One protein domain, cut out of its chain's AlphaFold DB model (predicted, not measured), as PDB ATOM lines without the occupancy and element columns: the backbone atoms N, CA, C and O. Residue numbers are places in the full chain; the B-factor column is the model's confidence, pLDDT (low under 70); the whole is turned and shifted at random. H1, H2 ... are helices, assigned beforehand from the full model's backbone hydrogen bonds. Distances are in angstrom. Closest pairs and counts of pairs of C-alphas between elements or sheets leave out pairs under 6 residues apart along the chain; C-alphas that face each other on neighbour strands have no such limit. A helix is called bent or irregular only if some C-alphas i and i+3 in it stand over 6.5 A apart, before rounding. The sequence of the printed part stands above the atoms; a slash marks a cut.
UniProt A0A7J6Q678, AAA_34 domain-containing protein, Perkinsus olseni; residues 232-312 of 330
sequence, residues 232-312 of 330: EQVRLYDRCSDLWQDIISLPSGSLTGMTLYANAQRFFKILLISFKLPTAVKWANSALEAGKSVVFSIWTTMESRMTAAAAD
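What this domain is: This is residues 232 to 312 of the 330 residues of the protein "AAA_34 domain-containing protein" of Perkinsus olseni (UniProt A0A7J6Q678). From the first printed residue, H1 and the first arm of a long bent helix, H2a, make a helical hairpin side by side; the second arm, H2b, runs on past the hairpin at an angle, an extended stretch, residues 290 to 301, then folds back along H2, and residues 303 to 312, in H3, stick out free. The long bent H2 makes most of the length, and few helices meet. The printed part has 81 residues with three named helices, H1, H2 and H3 in that order, and no named strand; its class is all helix. It is only just loose, close to extended, with a radius of gyration of the C-alphas of 17.4 A, and its C-alphas span 56 by 37 by 15 A, only just flat.

Where its parts are: Find C-alpha 232 at (25.558, 16.069, 10.103); from there H1, residues 232 to 249, runs 25.8 A from first to last C-alpha. Next look at residues 257 to 289, H2, which by its hydrogen bonds was assigned as one helix but is bent: C-alphas 275 and 278 are 7.1 A apart. Its arm H2a, residues 257 to 275, begins with C-alpha 257 at (51.290, 13.804, -4.438) and is 27.3 A long; its arm H2b, residues 278 to 289, is 16.5 A long. H3, residues 302 to 312, is 15.6 A long and ends with C-alpha 312 at (60.168, 32.293, 10.125).

How they stand to each other: Start with the helical hairpin of H1 and H2a, which touch, with 6 pairs of C-alphas within 8 A. Their closest C-alphas, those of Trp 244 and Ala 264, are 6.8 A apart. Their lines stand at a shallow tilt of 9 degrees, and they run opposite ways. Beyond the bend, the lines of H2a and H2b stand at a steep tilt of 44 degrees. H2b and H3 each touch no helix: H1 is apart from H2b and from H3, and H3 is apart from H2a and from H2b. Along the backbone of H1, H2a, H2b and H3, every O i to N i+4 pair is within hydrogen-bond range.

The domain as a whole: Look for the two C-alphas farthest apart at Gly 253 and Gly 291, 55.9 A from each other. The printed part has no cut. The link from H1 to H2, 7 residues, is short, and the link from H2 to H3, 12 residues, is long. Residues 303 to 312, which belong to H3, stand free; the body without them spans 56 by 28 by 10 A. The mean pLDDT of the printed part is 82.2, and the model's confidence is under 70 at residues 252 to 257 and 300 to 312; H3 has a mean of 45.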
ATOM      1  N   GLU A 232      24.986  14.824  10.616       96.69
ATOM      2  CA  GLU A 232      25.558  16.069  10.103       96.69
ATOM      3  C   GLU A 232      27.085  16.005   9.988       96.69
ATOM      4  O   GLU A 232      27.639  16.422   8.970       96.69
ATOM      5  N   GLN A 233      27.764  15.444  10.991       96.94
ATOM      6  CA  GLN A 233      29.214  15.235  10.964       96.94
ATOM      7  C   GLN A 233      29.625  14.221   9.895       96.94
ATOM      8  O   GLN A 233      30.645  14.430   9.244       96.94
ATOM      9  N   VAL A 234      28.825  13.170   9.679       97.69
ATOM     10  CA  VAL A 234      29.022  12.213   8.578       97.69
ATOM     11  C   VAL A 234      28.914  12.938   7.237       97.69
ATOM     12  O   VAL A 234      29.870  12.934   6.470       97.69
ATOM     13  N   ARG A 235      27.826  13.685   7.003       97.94
ATOM     14  CA  ARG A 235      27.662  14.480   5.772       97.94
ATOM     15  C   ARG A 235      28.799  15.476   5.553       97.94
ATOM     16  O   ARG A 235      29.208  15.703   4.420       97.94
ATOM     17  N   LEU A 236      29.286  16.118   6.614       97.62
ATOM     18  CA  LEU A 236      30.425  17.029   6.522       97.62
ATOM     19  C   LEU A 236      31.709  16.280   6.145       97.62
ATOM     20  O   LEU A 236      32.432  16.739   5.267       97.62
ATOM     21  N   TYR A 237      31.974  15.141   6.785       97.38
ATOM     22  CA  TYR A 237      33.130  14.300   6.489       97.38
ATOM     23  C   TYR A 237      33.126  13.827   5.031       97.38
ATOM     24  O   TYR A 237      34.157  13.917   4.361       97.38
ATOM     25  N   ASP A 238      31.970  13.392   4.529       97.56
ATOM     26  CA  ASP A 238      31.801  12.933   3.149       97.56
ATOM     27  C   ASP A 238      32.062  14.076   2.162       97.56
ATOM     28  O   ASP A 238      32.933  13.951   1.307       97.56
ATOM     29  N   ARG A 239      31.456  15.256   2.369       97.62
ATOM     30  CA  ARG A 239      31.728  16.440   1.527       97.62
ATOM     31  C   ARG A 239      33.198  16.849   1.529       97.62
ATOM     32  O   ARG A 239      33.729  17.277   0.508       97.62
ATOM     33  N   CYS A 240      33.864  16.765   2.679       96.50
ATOM     34  CA  CYS A 240      35.298  17.021   2.744       96.50
ATOM     35  C   CYS A 240      36.099  15.961   1.980       96.50
ATOM     36  O   CYS A 240      37.120  16.294   1.386       96.50
ATOM     37  N   SER A 241      35.657  14.704   1.997       95.56
ATOM     38  CA  SER A 241      36.284  13.612   1.248       95.56
ATOM     39  C   SER A 241      36.165  13.825  -0.254       95.56
ATOM     40  O   SER A 241      37.181  13.712  -0.937       95.56
ATOM     41  N   ASP A 242      34.991  14.227  -0.737       95.12
ATOM     42  CA  ASP A 242      34.774  14.583  -2.143       95.12
ATOM     43  C   ASP A 242      35.691  15.743  -2.558       95.12
ATOM     44  O   ASP A 242      36.452  15.632  -3.516       95.12
ATOM     45  N   LEU A 243      35.743  16.813  -1.754       93.69
ATOM     46  CA  LEU A 243      36.630  17.953  -2.005       93.69
ATOM     47  C   LEU A 243      38.109  17.543  -2.077       93.69
ATOM     48  O   LEU A 243      38.849  18.015  -2.939       93.69
ATOM     49  N   TRP A 244      38.575  16.682  -1.168       91.50
ATOM     50  CA  TRP A 244      39.959  16.210  -1.206       91.50
ATOM     51  C   TRP A 244      40.236  15.333  -2.428       91.50
ATOM     52  O   TRP A 244      41.336  15.425  -2.971       91.50
ATOM     53  N   GLN A 245      39.273  14.527  -2.886       89.31
ATOM     54  CA  GLN A 245      39.406  13.768  -4.134       89.31
ATOM     55  C   GLN A 245      39.542  14.701  -5.337       89.31
ATOM     56  O   GLN A 245      40.470  14.526  -6.130       89.31
ATOM     57  N   ASP A 246      38.704  15.736  -5.413       89.25
ATOM     58  CA  ASP A 246      38.778  16.748  -6.465       89.25
ATOM     59  C   ASP A 246      40.147  17.434  -6.462       89.25
ATOM     60  O   ASP A 246      40.822  17.466  -7.490       89.25
ATOM     61  N   ILE A 247      40.621  17.894  -5.298       86.75
ATOM     62  CA  ILE A 247      41.933  18.544  -5.156       86.75
ATOM     63  C   ILE A 247      43.075  17.609  -5.584       86.75
ATOM     64  O   ILE A 247      44.013  18.048  -6.247       86.75
ATOM     65  N   ILE A 248      43.016  16.328  -5.211       84.31
ATOM     66  CA  ILE A 248      44.032  15.327  -5.574       84.31
ATOM     67  C   ILE A 248      44.023  15.037  -7.079       84.31
ATOM     68  O   ILE A 248      45.081  14.763  -7.649       84.31
ATOM     69  N   SER A 249      42.858  15.121  -7.722       83.00
ATOM     70  CA  SER A 249      42.706  14.918  -9.164       83.00
ATOM     71  C   SER A 249      43.216  16.090 -10.012       83.00
ATOM     72  O   SER A 249      43.461  15.916 -11.209       83.00
ATOM     73  N   LEU A 250      43.415  17.274  -9.415       82.25
ATOM     74  CA  LEU A 250      43.936  18.435 -10.130       82.25
ATOM     75  C   LEU A 250      45.362  18.164 -10.639       82.25
ATOM     76  O   LEU A 250      46.206  17.675  -9.876       82.25
ATOM     77  N   PRO A 251      45.679  18.535 -11.896       70.50
ATOM     78  CA  PRO A 251      47.018  18.402 -12.458       70.50
ATOM     79  C   PRO A 251      47.991  19.310 -11.693       70.50
ATOM     80  O   PRO A 251      48.153  20.496 -11.976       70.50
ATOM     81  N   SER A 252      48.606  18.755 -10.655       63.06
ATOM     82  CA  SER A 252      49.387  19.502  -9.676       63.06
ATOM     83  C   SER A 252      50.811  19.722 -10.185       63.06
ATOM     84  O   SER A 252      51.672  18.860 -10.047       63.06
ATOM     85  N   GLY A 253      51.078  20.900 -10.755       56.88
ATOM     86  CA  GLY A 253      52.412  21.299 -11.226       56.88
ATOM     87  C   GLY A 253      53.418  21.679 -10.125       56.88
ATOM     88  O   GLY A 253      54.569  21.960 -10.441       56.88
ATOM     89  N   SER A 254      53.023  21.714  -8.843       56.84
ATOM     90  CA  SER A 254      53.885  22.219  -7.752       56.84
ATOM     91  C   SER A 254      53.816  21.432  -6.431       56.84
ATOM     92  O   SER A 254      54.812  21.371  -5.710       56.84
ATOM     93  N   LEU A 255      52.704  20.762  -6.114       60.03
ATOM     94  CA  LEU A 255      52.594  19.912  -4.923       60.03
ATOM     95  C   LEU A 255      52.743  18.447  -5.327       60.03
ATOM     96  O   LEU A 255      51.867  17.869  -5.963       60.03
ATOM     97  N   THR A 256      53.865  17.838  -4.949       64.19
ATOM     98  CA  THR A 256      54.061  16.394  -5.109       64.19
ATOM     99  C   THR A 256      52.936  15.643  -4.394       64.19
ATOM    100  O   THR A 256      52.557  16.015  -3.280       64.19
ATOM    101  N   GLY A 257      52.417  14.565  -4.998       69.75
ATOM    102  CA  GLY A 257      51.290  13.804  -4.438       69.75
ATOM    103  C   GLY A 257      51.494  13.435  -2.963       69.75
ATOM    104  O   GLY A 257      50.589  13.590  -2.152       69.75
ATOM    105  N   MET A 258      52.722  13.081  -2.569       74.06
ATOM    106  CA  MET A 258      53.079  12.780  -1.176       74.06
ATOM    107  C   MET A 258      52.801  13.938  -0.197       74.06
ATOM    108  O   MET A 258      52.316  13.706   0.911       74.06
ATOM    109  N   THR A 259      53.073  15.184  -0.592       79.00
ATOM    110  CA  THR A 259      52.810  16.371   0.241       79.00
ATOM    111  C   THR A 259      51.311  16.618   0.380       79.00
ATOM    112  O   THR A 259      50.831  16.937   1.471       79.00
ATOM    113  N   LEU A 260      50.567  16.421  -0.709       82.62
ATOM    114  CA  LEU A 260      49.124  16.611  -0.742       82.62
ATOM    115  C   LEU A 260      48.392  15.583   0.131       82.62
ATOM    116  O   LEU A 260      47.606  15.967   0.997       82.62
ATOM    117  N   TYR A 261      48.738  14.298   0.006       83.50
ATOM    118  CA  TYR A 261      48.205  13.240   0.873       83.50
ATOM    119  C   TYR A 261      48.527  13.487   2.352       83.50
ATOM    120  O   TYR A 261      47.669  13.301   3.216       83.50
ATOM    121  N   ALA A 262      49.735  13.967   2.666       84.38
ATOM    122  CA  ALA A 262      50.098  14.312   4.038       84.38
ATOM    123  C   ALA A 262      49.251  15.470   4.602       84.38
ATOM    124  O   ALA A 262      48.951  15.491   5.796       84.38
ATOM    125  N   ASN A 263      48.856  16.437   3.769       85.25
ATOM    126  CA  ASN A 263      47.966  17.525   4.176       85.25
ATOM    127  C   ASN A 263      46.522  17.046   4.367       85.25
ATOM    128  O   ASN A 263      45.920  17.389   5.385       85.25
ATOM    129  N   ALA A 264      46.015  16.188   3.479       88.69
ATOM    130  CA  ALA A 264      44.699  15.567   3.622       88.69
ATOM    131  C   ALA A 264      44.580  14.794   4.948       88.69
ATOM    132  O   ALA A 264      43.649  15.004   5.725       88.69
ATOM    133  N   GLN A 265      45.581  13.971   5.282       89.44
ATOM    134  CA  GLN A 265      45.612  13.236   6.554       89.44
ATOM    135  C   GLN A 265      45.566  14.162   7.778       89.44
ATOM    136  O   GLN A 265      44.876  13.873   8.758       89.44
ATOM    137  N   ARG A 266      46.290  15.289   7.737       87.25
ATOM    138  CA  ARG A 266      46.274  16.282   8.823       87.25
ATOM    139  C   ARG A 266      44.907  16.934   8.958       87.25
ATOM    140  O   ARG A 266      44.416  17.045  10.078       87.25
ATOM    141  N   PHE A 267      44.300  17.320   7.839       91.88
ATOM    142  CA  PHE A 267      42.962  17.896   7.815       91.88
ATOM    143  C   PHE A 267      41.949  16.968   8.497       91.88
ATOM    144  O   PHE A 267      41.305  17.374   9.464       91.88
ATOM    145  N   PHE A 268      41.880  15.698   8.081       93.25
ATOM    146  CA  PHE A 268      40.935  14.744   8.667       93.25
ATOM    147  C   PHE A 268      41.221  14.458  10.142       93.25
ATOM    148  O   PHE A 268      40.289  14.320  10.932       93.25
ATOM    149  N   LYS A 269      42.495  14.433  10.557       90.88
ATOM    150  CA  LYS A 269      42.847  14.289  11.976       90.88
ATOM    151  C   LYS A 269      42.277  15.436  12.818       90.88
ATOM    152  O   LYS A 269      41.724  15.176  13.882       90.88
ATOM    153  N   ILE A 270      42.394  16.680  12.352       90.88
ATOM    154  CA  ILE A 270      41.857  17.858  13.053       90.88
ATOM    155  C   ILE A 270      40.328  17.835  13.047       90.88
ATOM    156  O   ILE A 270      39.720  18.063  14.090       90.88
ATOM    157  N   LEU A 271      39.713  17.502  11.909       93.44
ATOM    158  CA  LEU A 271      38.259  17.389  11.777       93.44
ATOM    159  C   LEU A 271      37.681  16.366  12.770       93.44
ATOM    160  O   LEU A 271      36.736  16.649  13.496       93.44
ATOM    161  N   LEU A 272      38.297  15.190  12.881       92.19
ATOM    162  CA  LEU A 272      37.847  14.169  13.829       92.19
ATOM    163  C   LEU A 272      38.097  14.562  15.291       92.19
ATOM    164  O   LEU A 272      37.352  14.135  16.171       92.19
ATOM    165  N   ILE A 273      39.131  15.357  15.579       90.88
ATOM    166  CA  ILE A 273      39.344  15.921  16.919       90.88
ATOM    167  C   ILE A 273      38.254  16.947  17.238       90.88
ATOM    168  O   ILE A 273      37.713  16.910  18.344       90.88
ATOM    169  N   SER A 274      37.882  17.813  16.288       92.12
ATOM    170  CA  SER A 274      36.852  18.834  16.509       92.12
ATOM    171  C   SER A 274      35.493  18.212  16.833       92.12
ATOM    172  O   SER A 274      34.812  18.676  17.744       92.12
ATOM    173  N   PHE A 275      35.154  17.084  16.203       94.75
ATOM    174  CA  PHE A 275      33.936  16.325  16.508       94.75
ATOM    175  C   PHE A 275      33.880  15.795  17.947       94.75
ATOM    176  O   PHE A 275      32.791  15.598  18.481       94.75
ATOM    177  N   LYS A 276      35.031  15.602  18.603       93.25
ATOM    178  CA  LYS A 276      35.116  15.135  19.998       93.25
ATOM    179  C   LYS A 276      35.081  16.266  21.025       93.25
ATOM    180  O   LYS A 276      34.842  15.996  22.203       93.25
ATOM    181  N   LEU A 277      35.324  17.512  20.605       93.00
ATOM    182  CA  LEU A 277      35.431  18.658  21.511       93.00
ATOM    183  C   LEU A 277      34.181  18.875  22.374       93.00
ATOM    184  O   LEU A 277      34.362  19.053  23.577       93.00
ATOM    185  N   PRO A 278      32.936  18.813  21.856       93.88
ATOM    186  CA  PRO A 278      31.755  19.050  22.688       93.88
ATOM    187  C   PRO A 278      31.665  18.083  23.875       93.88
ATOM    188  O   PRO A 278      31.432  18.497  25.010       93.88
ATOM    189  N   THR A 279      31.928  16.797  23.633       93.50
ATOM    190  CA  THR A 279      31.952  15.776  24.685       93.50
ATOM    191  C   THR A 279      33.093  16.031  25.667       93.50
ATOM    192  O   THR A 279      32.872  16.021  26.874       93.50
ATOM    193  N   ALA A 280      34.298  16.325  25.176       93.62
ATOM    194  CA  ALA A 280      35.458  16.629  26.014       93.62
ATOM    195  C   ALA A 280      35.224  17.848  26.932       93.62
ATOM    196  O   ALA A 280      35.557  17.804  28.117       93.62
ATOM    197  N   VAL A 281      34.590  18.905  26.413       95.12
ATOM    198  CA  VAL A 281      34.193  20.098  27.177       95.12
ATOM    199  C   VAL A 281      33.140  19.750  28.227       95.12
ATOM    200  O   VAL A 281      33.264  20.174  29.373       95.12
ATOM    201  N   LYS A 282      32.143  18.925  27.886       95.56
ATOM    202  CA  LYS A 282      31.140  18.450  28.852       95.56
ATOM    203  C   LYS A 282      31.788  17.708  30.029       95.56
ATOM    204  O   LYS A 282      31.450  17.980  31.183       95.56
ATOM    205  N   TRP A 283      32.727  16.802  29.748       95.00
ATOM    206  CA  TRP A 283      33.495  16.092  30.778       95.00
ATOM    207  C   TRP A 283      34.316  17.053  31.641       95.00
ATOM    208  O   TRP A 283      34.317  16.925  32.866       95.00
ATOM    209  N   ALA A 284      34.977  18.031  31.020       96.25
ATOM    210  CA  ALA A 284      35.768  19.024  31.732       96.25
ATOM    211  C   ALA A 284      34.915  19.888  32.664       96.25
ATOM    212  O   ALA A 284      35.246  20.004  33.838       96.25
ATOM    213  N   ASN A 285      33.791  20.422  32.181       97.62
ATOM    214  CA  ASN A 285      32.883  21.231  32.996       97.62
ATOM    215  C   ASN A 285      32.347  20.433  34.190       97.62
ATOM    216  O   ASN A 285      32.428  20.904  35.318       97.62
ATOM    217  N   SER A 286      31.929  19.182  33.968       96.25
ATOM    218  CA  SER A 286      31.459  18.303  35.051       96.25
ATOM    219  C   SER A 286      32.549  18.042  36.105       96.25
ATOM    220  O   SER A 286      32.274  17.952  37.300       96.25
ATOM    221  N   ALA A 287      33.810  17.911  35.679       95.81
ATOM    222  CA  ALA A 287      34.938  17.728  36.589       95.81
ATOM    223  C   ALA A 287      35.271  19.011  37.368       95.81
ATOM    224  O   ALA A 287      35.543  18.932  38.567       95.81
ATOM    225  N   LEU A 288      35.213  20.173  36.713       97.38
ATOM    226  CA  LEU A 288      35.428  21.481  37.335       97.38
ATOM    227  C   LEU A 288      34.335  21.804  38.364       97.38
ATOM    228  O   LEU A 288      34.656  22.247  39.464       97.38
ATOM    229  N   GLU A 289      33.068  21.517  38.055       97.94
ATOM    230  CA  GLU A 289      31.937  21.643  38.991       97.94
ATOM    231  C   GLU A 289      32.116  20.754  40.230       97.94
ATOM    232  O   GLU A 289      31.760  21.144  41.340       97.94
ATOM    233  N   ALA A 290      32.745  19.587  40.069       96.69
ATOM    234  CA  ALA A 290      33.127  18.704  41.170       96.69
ATOM    235  C   ALA A 290      34.414  19.141  41.908       96.69
ATOM    236  O   ALA A 290      34.951  18.369  42.705       96.69
ATOM    237  N   GLY A 291      34.947  20.336  41.625       97.25
ATOM    238  CA  GLY A 291      36.152  20.884  42.253       97.25
ATOM    239  C   GLY A 291      37.461  20.212  41.823       97.25
ATOM    240  O   GLY A 291      38.461  20.311  42.535       97.25
ATOM    241  N   LYS A 292      37.477  19.495  40.692       96.62
ATOM    242  CA  LYS A 292      38.675  18.818  40.166       96.62
ATOM    243  C   LYS A 292      39.409  19.703  39.163       96.62
ATOM    244  O   LYS A 292      38.809  20.536  38.496       96.62
ATOM    245  N   SER A 293      40.708  19.467  38.992       96.50
ATOM    246  CA  SER A 293      41.487  20.054  37.897       96.50
ATOM    247  C   SER A 293      41.419  19.177  36.647       96.50
ATOM    248  O   SER A 293      41.424  17.949  36.741       96.50
ATOM    249  N   VAL A 294      41.387  19.811  35.475       95.69
ATOM    250  CA  VAL A 294      41.312  19.130  34.177       95.69
ATOM    251  C   VAL A 294      42.587  19.396  33.389       95.69
ATOM    252  O   VAL A 294      43.039  20.535  33.299       95.69
ATOM    253  N   VAL A 295      43.150  18.345  32.794       94.44
ATOM    254  CA  VAL A 295      44.307  18.425  31.897       94.44
ATOM    255  C   VAL A 295      43.930  17.781  30.570       94.44
ATOM    256  O   VAL A 295      43.493  16.631  30.538       94.44
ATOM    257  N   PHE A 296      44.119  18.511  29.473       91.12
ATOM    258  CA  PHE A 296      43.990  17.972  28.123       91.12
ATOM    259  C   PHE A 296      45.369  17.630  27.565       91.12
ATOM    260  O   PHE A 296      46.276  18.458  27.569       91.12
ATOM    261  N   SER A 297      45.522  16.414  27.049       88.81
ATOM    262  CA  SER A 297      46.726  15.988  26.332       88.81
ATOM    263  C   SER A 297      46.349  15.609  24.907       88.81
ATOM    264  O   SER A 297      45.682  14.600  24.678       88.81
ATOM    265  N   ILE A 298      46.762  16.429  23.940       83.88
ATOM    266  CA  ILE A 298      46.456  16.234  22.521       83.88
ATOM    267  C   ILE A 298      47.748  15.876  21.786       83.88
ATOM    268  O   ILE A 298      48.693  16.657  21.731       83.88
ATOM    269  N   TRP A 299      47.783  14.693  21.175       71.06
ATOM    270  CA  TRP A 299      48.947  14.183  20.442       71.06
ATOM    271  C   TRP A 299      48.966  14.671  18.983       71.06
ATOM    272  O   TRP A 299      48.973  13.886  18.023       71.06
ATOM    273  N   THR A 300      48.934  15.990  18.792       66.25
ATOM    274  CA  THR A 300      49.090  16.644  17.484       66.25
ATOM    275  C   THR A 300      50.212  17.667  17.538       66.25
ATOM    276  O   THR A 300      50.142  18.612  18.311       66.25
ATOM    277  N   THR A 301      51.202  17.531  16.658       55.22
ATOM    278  CA  THR A 301      52.362  18.429  16.487       55.22
ATOM    279  C   THR A 301      52.005  19.815  15.919       55.22
ATOM    280  O   THR A 301      52.833  20.459  15.277       55.22
ATOM    281  N   MET A 302      50.752  20.252  16.071       53.34
ATOM    282  CA  MET A 302      50.212  21.421  15.378       53.34
ATOM    283  C   MET A 302      50.884  22.715  15.849       53.34
ATOM    284  O   MET A 302      51.309  23.511  15.015       53.34
ATOM    285  N   GLU A 303      51.052  22.883  17.165       49.31
ATOM    286  CA  GLU A 303      51.650  24.091  17.747       49.31
ATOM    287  C   GLU A 303      53.101  24.282  17.318       49.31
ATOM    288  O   GLU A 303      53.457  25.375  16.901       49.31
ATOM    289  N   SER A 304      53.913  23.218  17.294       45.09
ATOM    290  CA  SER A 304      55.341  23.309  16.956       45.09
ATOM    291  C   SER A 304      55.593  23.878  15.556       45.09
ATOM    292  O   SER A 304      56.605  24.537  15.333       45.09
ATOM    293  N   ARG A 305      54.678  23.638  14.604       47.53
ATOM    294  CA  ARG A 305      54.784  24.183  13.242       47.53
ATOM    295  C   ARG A 305      54.212  25.586  13.131       47.53
ATOM    296  O   ARG A 305      54.710  26.351  12.322       47.53
ATOM    297  N   MET A 306      53.201  25.921  13.928       43.97
ATOM    298  CA  MET A 306      52.644  27.271  13.965       43.97
ATOM    299  C   MET A 306      53.626  28.243  14.633       43.97
ATOM    300  O   MET A 306      53.824  29.338  14.123       43.97
ATOM    301  N   THR A 307      54.340  27.809  15.680       43.91
ATOM    302  CA  THR A 307      55.474  28.554  16.251       43.91
ATOM    303  C   THR A 307      56.684  28.598  15.322       43.91
ATOM    304  O   THR A 307      57.354  29.618  15.289       43.91
ATOM    305  N   ALA A 308      56.966  27.542  14.549       43.16
ATOM    306  CA  ALA A 308      58.047  27.576  13.556       43.16
ATOM    307  C   ALA A 308      57.727  28.525  12.389       43.16
ATOM    308  O   ALA A 308      58.557  29.342  12.027       43.16
ATOM    309  N   ALA A 309      56.497  28.484  11.867       43.75
ATOM    310  CA  ALA A 309      56.039  29.407  10.834       43.75
ATOM    311  C   ALA A 309      55.957  30.854  11.345       43.75
ATOM    312  O   ALA A 309      56.249  31.772  10.595       43.75
ATOM    313  N   ALA A 310      55.597  31.073  12.614       42.03
ATOM    314  CA  ALA A 310      55.638  32.398  13.230       42.03
ATOM    315  C   ALA A 310      57.078  32.895  13.469       42.03
ATOM    316  O   ALA A 310      57.329  34.085  13.335       42.03
ATOM    317  N   ALA A 311      58.020  31.999  13.781       40.53
ATOM    318  CA  ALA A 311      59.439  32.336  13.922       40.53
ATOM    319  C   ALA A 311      60.099  32.666  12.571       40.53
ATOM    320  O   ALA A 311      60.893  33.599  12.502       40.53
ATOM    321  N   ASP A 312      59.717  31.976  11.491       42.91
ATOM    322  CA  ASP A 312      60.168  32.293  10.125       42.91
ATOM    323  C   ASP A 312      59.634  33.656   9.631       42.91
ATOM    324  O   ASP A 312      60.233  34.275   8.754       42.91
TER     325      ASP A 312